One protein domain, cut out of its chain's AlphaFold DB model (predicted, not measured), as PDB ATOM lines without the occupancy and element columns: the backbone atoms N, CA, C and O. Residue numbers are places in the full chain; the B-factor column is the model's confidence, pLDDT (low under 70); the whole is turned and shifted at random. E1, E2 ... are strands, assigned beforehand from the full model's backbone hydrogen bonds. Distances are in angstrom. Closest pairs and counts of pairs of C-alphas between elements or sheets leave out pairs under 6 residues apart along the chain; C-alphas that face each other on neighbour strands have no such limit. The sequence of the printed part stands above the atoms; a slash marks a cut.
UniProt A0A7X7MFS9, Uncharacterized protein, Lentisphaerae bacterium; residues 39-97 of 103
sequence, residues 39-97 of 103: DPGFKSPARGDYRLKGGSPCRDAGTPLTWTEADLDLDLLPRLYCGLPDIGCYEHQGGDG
ATOM      1  N   ASP A  39      27.765  37.608  30.741       94.62
ATOM      2  CA  ASP A  39      27.398  36.382  31.462       94.62
ATOM      3  C   ASP A  39      26.899  35.310  30.466       94.62
ATOM      4  O   ASP A  39      25.930  35.566  29.745       94.62
ATOM      5  N   PRO A  40      27.486  34.094  30.443       94.44
ATOM      6  CA  PRO A  40      27.017  33.011  29.577       94.44
ATOM      7  C   PRO A  40      25.578  32.580  29.863       94.44
ATOM      8  O   PRO A  40      24.969  31.909  29.035       94.44
ATOM      9  N   GLY A  41      25.015  32.889  31.031       95.81
ATOM     10  CA  GLY A  41      23.638  32.529  31.347       95.81
ATOM     11  C   GLY A  41      23.435  31.019  31.485       95.81
ATOM     12  O   GLY A  41      22.416  30.493  31.038       95.81
ATOM     13  N   PHE A  42      24.378  30.309  32.115       96.31
ATOM     14  CA  PHE A  42      24.250  28.873  32.390       96.31
ATOM     15  C   PHE A  42      23.042  28.553  33.289       96.31
ATOM     16  O   PHE A  42      22.645  29.354  34.150       96.31
ATOM     17  N   LYS A  43      22.457  27.360  33.119       95.94
ATOM     18  CA  LYS A  43      21.311  26.877  33.907       95.94
ATOM     19  C   LYS A  43      21.655  26.677  35.382       95.94
ATOM     20  O   LYS A  43      20.980  27.250  36.239       95.94
ATOM     21  N   SER A  44      22.703  25.910  35.699       96.31
ATOM     22  CA  SER A  44      23.139  25.680  37.083       96.31
ATOM     23  C   SER A  44      24.633  25.325  37.173       96.31
ATOM     24  O   SER A  44      24.989  24.179  37.462       96.31
ATOM     25  N   PRO A  45      25.540  26.302  36.987       95.44
ATOM     26  CA  PRO A  45      26.980  26.032  36.953       95.44
ATOM     27  C   PRO A  45      27.506  25.460  38.279       95.44
ATOM     28  O   PRO A  45      28.329  24.552  38.278       95.44
ATOM     29  N   ALA A  46      26.952  25.884  39.423       96.81
ATOM     30  CA  ALA A  46      27.300  25.340  40.743       96.81
ATOM     31  C   ALA A  46      26.945  23.847  40.918       96.81
ATOM     32  O   ALA A  46      27.443  23.196  41.833       96.81
ATOM     33  N   ARG A  47      26.071  23.308  40.060       96.50
ATOM     34  CA  ARG A  47      25.692  21.889  40.015       96.50
ATOM     35  C   ARG A  47      26.299  21.155  38.815       96.50
ATOM     36  O   ARG A  47      25.985  19.988  38.614       96.50
ATOM     37  N   GLY A  48      27.147  21.825  38.033       95.75
ATOM     38  CA  GLY A  48      27.752  21.280  36.819       95.75
ATOM     39  C   GLY A  48      26.856  21.317  35.576       95.75
ATOM     40  O   GLY A  48      27.219  20.726  34.566       95.75
ATOM     41  N   ASP A  49      25.705  21.998  35.620       96.69
ATOM     42  CA  ASP A  49      24.850  22.190  34.444       96.69
ATOM     43  C   ASP A  49      25.233  23.480  33.710       96.69
ATOM     44  O   ASP A  49      24.763  24.578  34.039       96.69
ATOM     45  N   TYR A  50      26.119  23.324  32.727       97.06
ATOM     46  CA  TYR A  50      26.652  24.392  31.878       97.06
ATOM     47  C   TYR A  50      25.870  24.573  30.569       97.06
ATOM     48  O   TYR A  50      26.358  25.215  29.642       97.06
ATOM     49  N   ARG A  51      24.649  24.036  30.473       96.88
ATOM     50  CA  ARG A  51      23.754  24.348  29.352       96.88
ATOM     51  C   ARG A  51      23.313  25.804  29.416       96.88
ATOM     52  O   ARG A  51      23.076  26.341  30.504       96.88
ATOM     53  N   LEU A  52      23.160  26.426  28.252       95.56
ATOM     54  CA  LEU A  52      22.704  27.808  28.130       95.56
ATOM     55  C   LEU A  52      21.202  27.930  28.447       95.56
ATOM     56  O   LEU A  52      20.416  27.009  28.215       95.56
ATOM     57  N   LYS A  53      20.794  29.074  29.002       94.62
ATOM     58  CA  LYS A  53      19.391  29.529  29.040       94.62
ATOM     59  C   LYS A  53      19.036  30.217  27.716       94.62
ATOM     60  O   LYS A  53      19.918  30.756  27.054       94.62
ATOM     61  N   GLY A  54      17.753  30.336  27.385       91.12
ATOM     62  CA  GLY A  54      17.297  30.955  26.134       91.12
ATOM     63  C   GLY A  54      17.704  32.401  25.910       91.12
ATOM     64  O   GLY A  54      17.870  32.798  24.764       91.12
ATOM     65  N   GLY A  55      17.897  33.184  26.971       91.44
ATOM     66  CA  GLY A  55      18.383  34.565  26.875       91.44
ATOM     67  C   GLY A  55      19.907  34.704  26.863       91.44
ATOM     68  O   GLY A  55      20.398  35.810  27.054       91.44
ATOM     69  N   SER A  56      20.655  33.603  26.744       94.69
ATOM     70  CA  SER A  56      22.118  33.641  26.777       94.69
ATOM     71  C   SER A  56      22.693  34.367  25.551       94.69
ATOM     72  O   SER A  56      22.256  34.087  24.433       94.69
ATOM     73  N   PRO A  57      23.710  35.232  25.732       95.19
ATOM     74  CA  PRO A  57      24.425  35.865  24.625       95.19
ATOM     75  C   PRO A  57      25.305  34.877  23.844       95.19
ATOM     76  O   PRO A  57      25.726  35.187  22.737       95.19
ATOM     77  N   CYS A  58      25.593  33.698  24.406       95.88
ATOM     78  CA  CYS A  58      26.401  32.668  23.752       95.88
ATOM     79  C   CYS A  58      25.615  31.843  22.729       95.88
ATOM     80  O   CYS A  58      26.229  31.038  22.025       95.88
ATOM     81  N   ARG A  59      24.287  32.008  22.674       94.25
ATOM     82  CA  ARG A  59      23.438  31.297  21.721       94.25
ATOM     83  C   ARG A  59      23.622  31.838  20.313       94.25
ATOM     84  O   ARG A  59      23.621  33.055  20.140       94.25
ATOM     85  N   ASP A  60      23.740  30.949  19.332       93.62
ATOM     86  CA  ASP A  60      23.874  31.292  17.913       93.62
ATOM     87  C   ASP A  60      25.017  32.298  17.627       93.62
ATOM     88  O   ASP A  60      24.931  33.122  16.714       93.62
ATOM     89  N   ALA A  61      26.088  32.260  18.429       93.56
ATOM     90  CA  ALA A  61      27.160  33.265  18.421       93.56
ATOM     91  C   ALA A  61      28.533  32.721  17.987       93.56
ATOM     92  O   ALA A  61      29.508  33.470  17.904       93.56
ATOM     93  N   GLY A  62      28.639  31.417  17.747       92.81
ATOM     94  CA  GLY A  62      29.862  30.757  17.312       92.81
ATOM     95  C   GLY A  62      30.081  30.820  15.802       92.81
ATOM     96  O   GLY A  62      29.240  31.264  15.021       92.81
ATOM     97  N   THR A  63      31.247  30.341  15.369       92.38
ATOM     98  CA  THR A  63      31.579  30.231  13.943       92.38
ATOM     99  C   THR A  63      31.161  28.864  13.408       92.38
ATOM    100  O   THR A  63      31.632  27.851  13.932       92.38
ATOM    101  N   PRO A  64      30.358  28.795  12.333       91.19
ATOM    102  CA  PRO A  64      30.075  27.533  11.671       91.19
ATOM    103  C   PRO A  64      31.336  27.062  10.944       91.19
ATOM    104  O   PRO A  64      31.963  27.814  10.192       91.19
ATOM    105  N   LEU A  65      31.718  25.808  11.159       91.19
ATOM    106  CA  LEU A  65      32.823  25.164  10.455       91.19
ATOM    107  C   LEU A  65      32.293  23.897   9.787       91.19
ATOM    108  O   LEU A  65      31.326  23.307  10.245       91.19
ATOM    109  N   THR A  66      32.927  23.427   8.716       93.00
ATOM    110  CA  THR A  66      32.417  22.260   7.967       93.00
ATOM    111  C   THR A  66      32.250  21.004   8.826       93.00
ATOM    112  O   THR A  66      31.399  20.170   8.540       93.00
ATOM    113  N   TRP A  67      33.037  20.862   9.895       90.56
ATOM    114  CA  TRP A  67      32.915  19.743  10.826       90.56
ATOM    115  C   TRP A  67      31.723  19.870  11.785       90.56
ATOM    116  O   TRP A  67      31.236  18.842  12.244       90.56
ATOM    117  N   THR A  68      31.216  21.079  12.067       90.44
ATOM    118  CA  THR A  68      30.120  21.270  13.038       90.44
ATOM    119  C   THR A  68      28.789  20.714  12.537       90.44
ATOM    120  O   THR A  68      27.918  20.421  13.343       90.44
ATOM    121  N   GLU A  69      28.624  20.535  11.221       90.31
ATOM    122  CA  GLU A  69      27.389  20.005  10.618       90.31
ATOM    123  C   GLU A  69      27.104  18.541  10.986       90.31
ATOM    124  O   GLU A  69      25.946  18.132  11.039       90.31
ATOM    125  N   ALA A  70      28.152  17.750  11.221       92.50
ATOM    126  CA  ALA A  70      28.045  16.324  11.532       92.50
ATOM    127  C   ALA A  70      28.436  15.994  12.982       92.50
ATOM    128  O   ALA A  70      28.430  14.820  13.357       92.50
ATOM    129  N   ASP A  71      28.813  17.002  13.770       95.56
ATOM    130  CA  ASP A  71      29.286  16.812  15.136       95.56
ATOM    131  C   ASP A  71      28.143  16.827  16.152       95.56
ATOM    132  O   ASP A  71      27.050  17.347  15.903       95.56
ATOM    133  N   LEU A  72      28.426  16.257  17.320       96.62
ATOM    134  CA  LEU A  72      27.525  16.249  18.458       96.62
ATOM    135  C   LEU A  72      28.127  17.031  19.625       96.62
ATOM    136  O   LEU A  72      29.336  17.035  19.848       96.62
ATOM    137  N   ASP A  73      27.269  17.687  20.392       96.50
ATOM    138  CA  ASP A  73      27.644  18.331  21.642       96.50
ATOM    139  C   ASP A  73      27.825  17.306  22.786       96.50
ATOM    140  O   ASP A  73      27.731  16.087  22.600       96.50
ATOM    141  N   LEU A  74      28.088  17.788  24.004       96.69
ATOM    142  CA  LEU A  74      28.260  16.910  25.169       96.69
ATOM    143  C   LEU A  74      26.983  16.169  25.613       96.69
ATOM    144  O   LEU A  74      27.083  15.271  26.451       96.69
ATOM    145  N   ASP A  75      25.816  16.502  25.058       96.38
ATOM    146  CA  ASP A  75      24.557  15.770  25.241       96.38
ATOM    147  C   ASP A  75      24.263  14.777  24.121       96.38
ATOM    148  O   ASP A  75      23.213  14.128  24.128       96.38
ATOM    149  N   LEU A  76      25.205  14.606  23.191       96.62
ATOM    150  CA  LEU A  76      25.042  13.796  21.991       96.62
ATOM    151  C   LEU A  76      23.927  14.328  21.074       96.62
ATOM    152  O   LEU A  76      23.300  13.559  20.341       96.62
ATOM    153  N   LEU A  77      23.676  15.639  21.117       95.75
ATOM    154  CA  LEU A  77      22.730  16.342  20.254       95.75
ATOM    155  C   LEU A  77      23.494  17.099  19.159       95.75
ATOM    156  O   LEU A  77      24.669  17.405  19.352       95.75
ATOM    157  N   PRO A  78      22.877  17.389  17.999       95.31
ATOM    158  CA  PRO A  78      23.558  18.085  16.910       95.31
ATOM    159  C   PRO A  78      24.207  19.386  17.379       95.31
ATOM    160  O   PRO A  78      23.538  20.221  17.986       95.31
ATOM    161  N   ARG A  79      25.495  19.565  17.060       95.19
ATOM    162  CA  ARG A  79      26.274  20.759  17.420       95.19
ATOM    163  C   ARG A  79      25.886  22.004  16.624       95.19
ATOM    164  O   ARG A  79      26.284  23.100  16.981       95.19
ATOM    165  N   LEU A  80      25.167  21.830  15.523       93.81
ATOM    166  CA  LEU A  80      24.604  22.915  14.737       93.81
ATOM    167  C   LEU A  80      23.088  22.742  14.726       93.81
ATOM    168  O   LEU A  80      22.572  21.854  14.041       93.81
ATOM    169  N   TYR A  81      22.375  23.578  15.480       90.81
ATOM    170  CA  TYR A  81      20.918  23.515  15.565       90.81
ATOM    171  C   TYR A  81      20.265  24.861  15.237       90.81
ATOM    172  O   TYR A  81      20.344  25.807  16.005       90.81
ATOM    173  N   CYS A  82      19.550  24.927  14.106       80.62
ATOM    174  CA  CYS A  82      18.722  26.077  13.713       80.62
ATOM    175  C   CYS A  82      19.408  27.462  13.778       80.62
ATOM    176  O   CYS A  82      18.747  28.450  14.094       80.62
ATOM    177  N   GLY A  83      20.679  27.556  13.386       88.38
ATOM    178  CA  GLY A  83      21.405  28.825  13.382       88.38
ATOM    179  C   GLY A  83      22.907  28.637  13.227       88.38
ATOM    180  O   GLY A  83      23.347  27.921  12.326       88.38
ATOM    181  N   LEU A  84      23.674  29.311  14.079       93.12
ATOM    182  CA  LEU A  84      25.125  29.140  14.200       93.12
ATOM    183  C   LEU A  84      25.420  28.295  15.447       93.12
ATOM    184  O   LEU A  84      24.591  28.285  16.345       93.12
ATOM    185  N   PRO A  85      26.587  27.632  15.553       94.75
ATOM    186  CA  PRO A  85      26.931  26.909  16.772       94.75
ATOM    187  C   PRO A  85      26.918  27.834  17.992       94.75
ATOM    188  O   PRO A  85      27.384  28.973  17.910       94.75
ATOM    189  N   ASP A  86      26.491  27.339  19.144       95.50
ATOM    190  CA  ASP A  86      26.623  28.053  20.406       95.50
ATOM    191  C   ASP A  86      28.098  28.110  20.846       95.50
ATOM    192  O   ASP A  86      28.894  27.170  20.671       95.50
ATOM    193  N   ILE A  87      28.480  29.220  21.485       95.25
ATOM    194  CA  ILE A  87      29.780  29.322  22.154       95.25
ATOM    195  C   ILE A  87      29.731  28.483  23.434       95.25
ATOM    196  O   ILE A  87      29.094  28.847  24.423       95.25
ATOM    197  N   GLY A  88      30.461  27.369  23.435       93.44
ATOM    198  CA  GLY A  88      30.538  26.456  24.571       93.44
ATOM    199  C   GLY A  88      30.699  25.005  24.136       93.44
ATOM    200  O   GLY A  88      31.169  24.718  23.038       93.44
ATOM    201  N   CYS A  89      30.345  24.079  25.023       93.94
ATOM    202  CA  CYS A  89      30.377  22.635  24.770       93.94
ATOM    203  C   CYS A  89      28.983  21.995  24.651       93.94
ATOM    204  O   CYS A  89      28.891  20.802  24.369       93.94
ATOM    205  N   TYR A  90      27.930  22.781  24.871       95.88
ATOM    206  CA  TYR A  90      26.530  22.380  24.761       95.88
ATOM    207  C   TYR A  90      25.841  23.275  23.740       95.88
ATOM    208  O   TYR A  90      26.044  24.488  23.783       95.88
ATOM    209  N   GLU A  91      25.012  22.673  22.893       95.81
ATOM    210  CA  GLU A  91      24.191  23.362  21.907       95.81
ATOM    211  C   GLU A  91      22.747  23.461  22.413       95.81
ATOM    212  O   GLU A  91      22.117  22.475  22.811       95.81
ATOM    213  N   HIS A  92      22.180  24.658  22.400       94.19
ATOM    214  CA  HIS A  92      20.815  24.889  22.831       94.19
ATOM    215  C   HIS A  92      19.808  24.479  21.743       94.19
ATOM    216  O   HIS A  92      19.461  25.263  20.863       94.19
ATOM    217  N   GLN A  93      19.222  23.284  21.877       91.06
ATOM    218  CA  GLN A  93      18.266  22.676  20.925       91.06
ATOM    219  C   GLN A  93      16.870  23.344  20.829       91.06
ATOM    220  O   GLN A  93      15.883  22.711  20.456       91.06
ATOM    221  N   GLY A  94      16.745  24.622  21.191       76.81
ATOM    222  CA  GLY A  94      15.460  25.321  21.278       76.81
ATOM    223  C   GLY A  94      14.586  24.853  22.454       76.81
ATOM    224  O   GLY A  94      14.868  23.861  23.119       76.81
ATOM    225  N   GLY A  95      13.528  25.614  22.762       65.06
ATOM    226  CA  GLY A  95      12.568  25.240  23.818       65.06
ATOM    227  C   GLY A  95      12.005  26.377  24.671       65.06
ATOM    228  O   GLY A  95      11.014  26.164  25.359       65.06
ATOM    229  N   ASP A  96      12.550  27.590  24.590       60.97
ATOM    230  CA  ASP A  96      12.136  28.684  25.491       60.97
ATOM    231  C   ASP A  96      11.004  29.568  24.931       60.97
ATOM    232  O   ASP A  96      10.676  30.623  25.475       60.97
ATOM    233  N   GLY A  97      10.369  29.131  23.839       57.12
ATOM    234  CA  GLY A  97       9.180  29.776  23.291       57.12
ATOM    235  C   GLY A  97       7.969  29.558  24.198       57.12
ATOM    236  O   GLY A  97       7.560  28.427  24.449       57.12
TER     237      GLY A  97
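This is residues 39 to 97 of the 103 residues of an uncharacterized protein of Lentisphaerae bacterium (UniProt A0A7X7MFS9). This domain has little regular structure: a small two-stranded hairpin, E1 and E2, makes one end, and the long looped stretch of residues 53 to 97 winds away to the other end near Thr 66 and folds back. Of 59 printed residues, 7 are in named elements, E1 then E2, antiparallel; the class is all strand, with no named helix. The whole is compact, with a radius of gyration of the C-alphas of 10.9 A, yet elongated, spanning 33 by 20 by 20 A.

Start at Asp 39 and find C-alpha 42 at (24.250, 28.873, 32.390), where E1, residues 42 to 44, begins and runs 5.8 A. After a tight link, E2, residues 49 to 52, runs 8.7 A to C-alpha 52 at (22.704, 27.808, 28.130).

Look across the hairpin of E1 and E2: their directions stand at 149 degrees, antiparallel. C-alphas 42 and 52 face each other at 4.7 A. N 43 and O 51 are within hydrogen-bond range at 2.9 A.

The C-alphas farthest apart, of Ala 46 and Thr 66, are 33.3 A apart. The printed part has no cut. Look for pLDDT under 70 at residues 95 to 97.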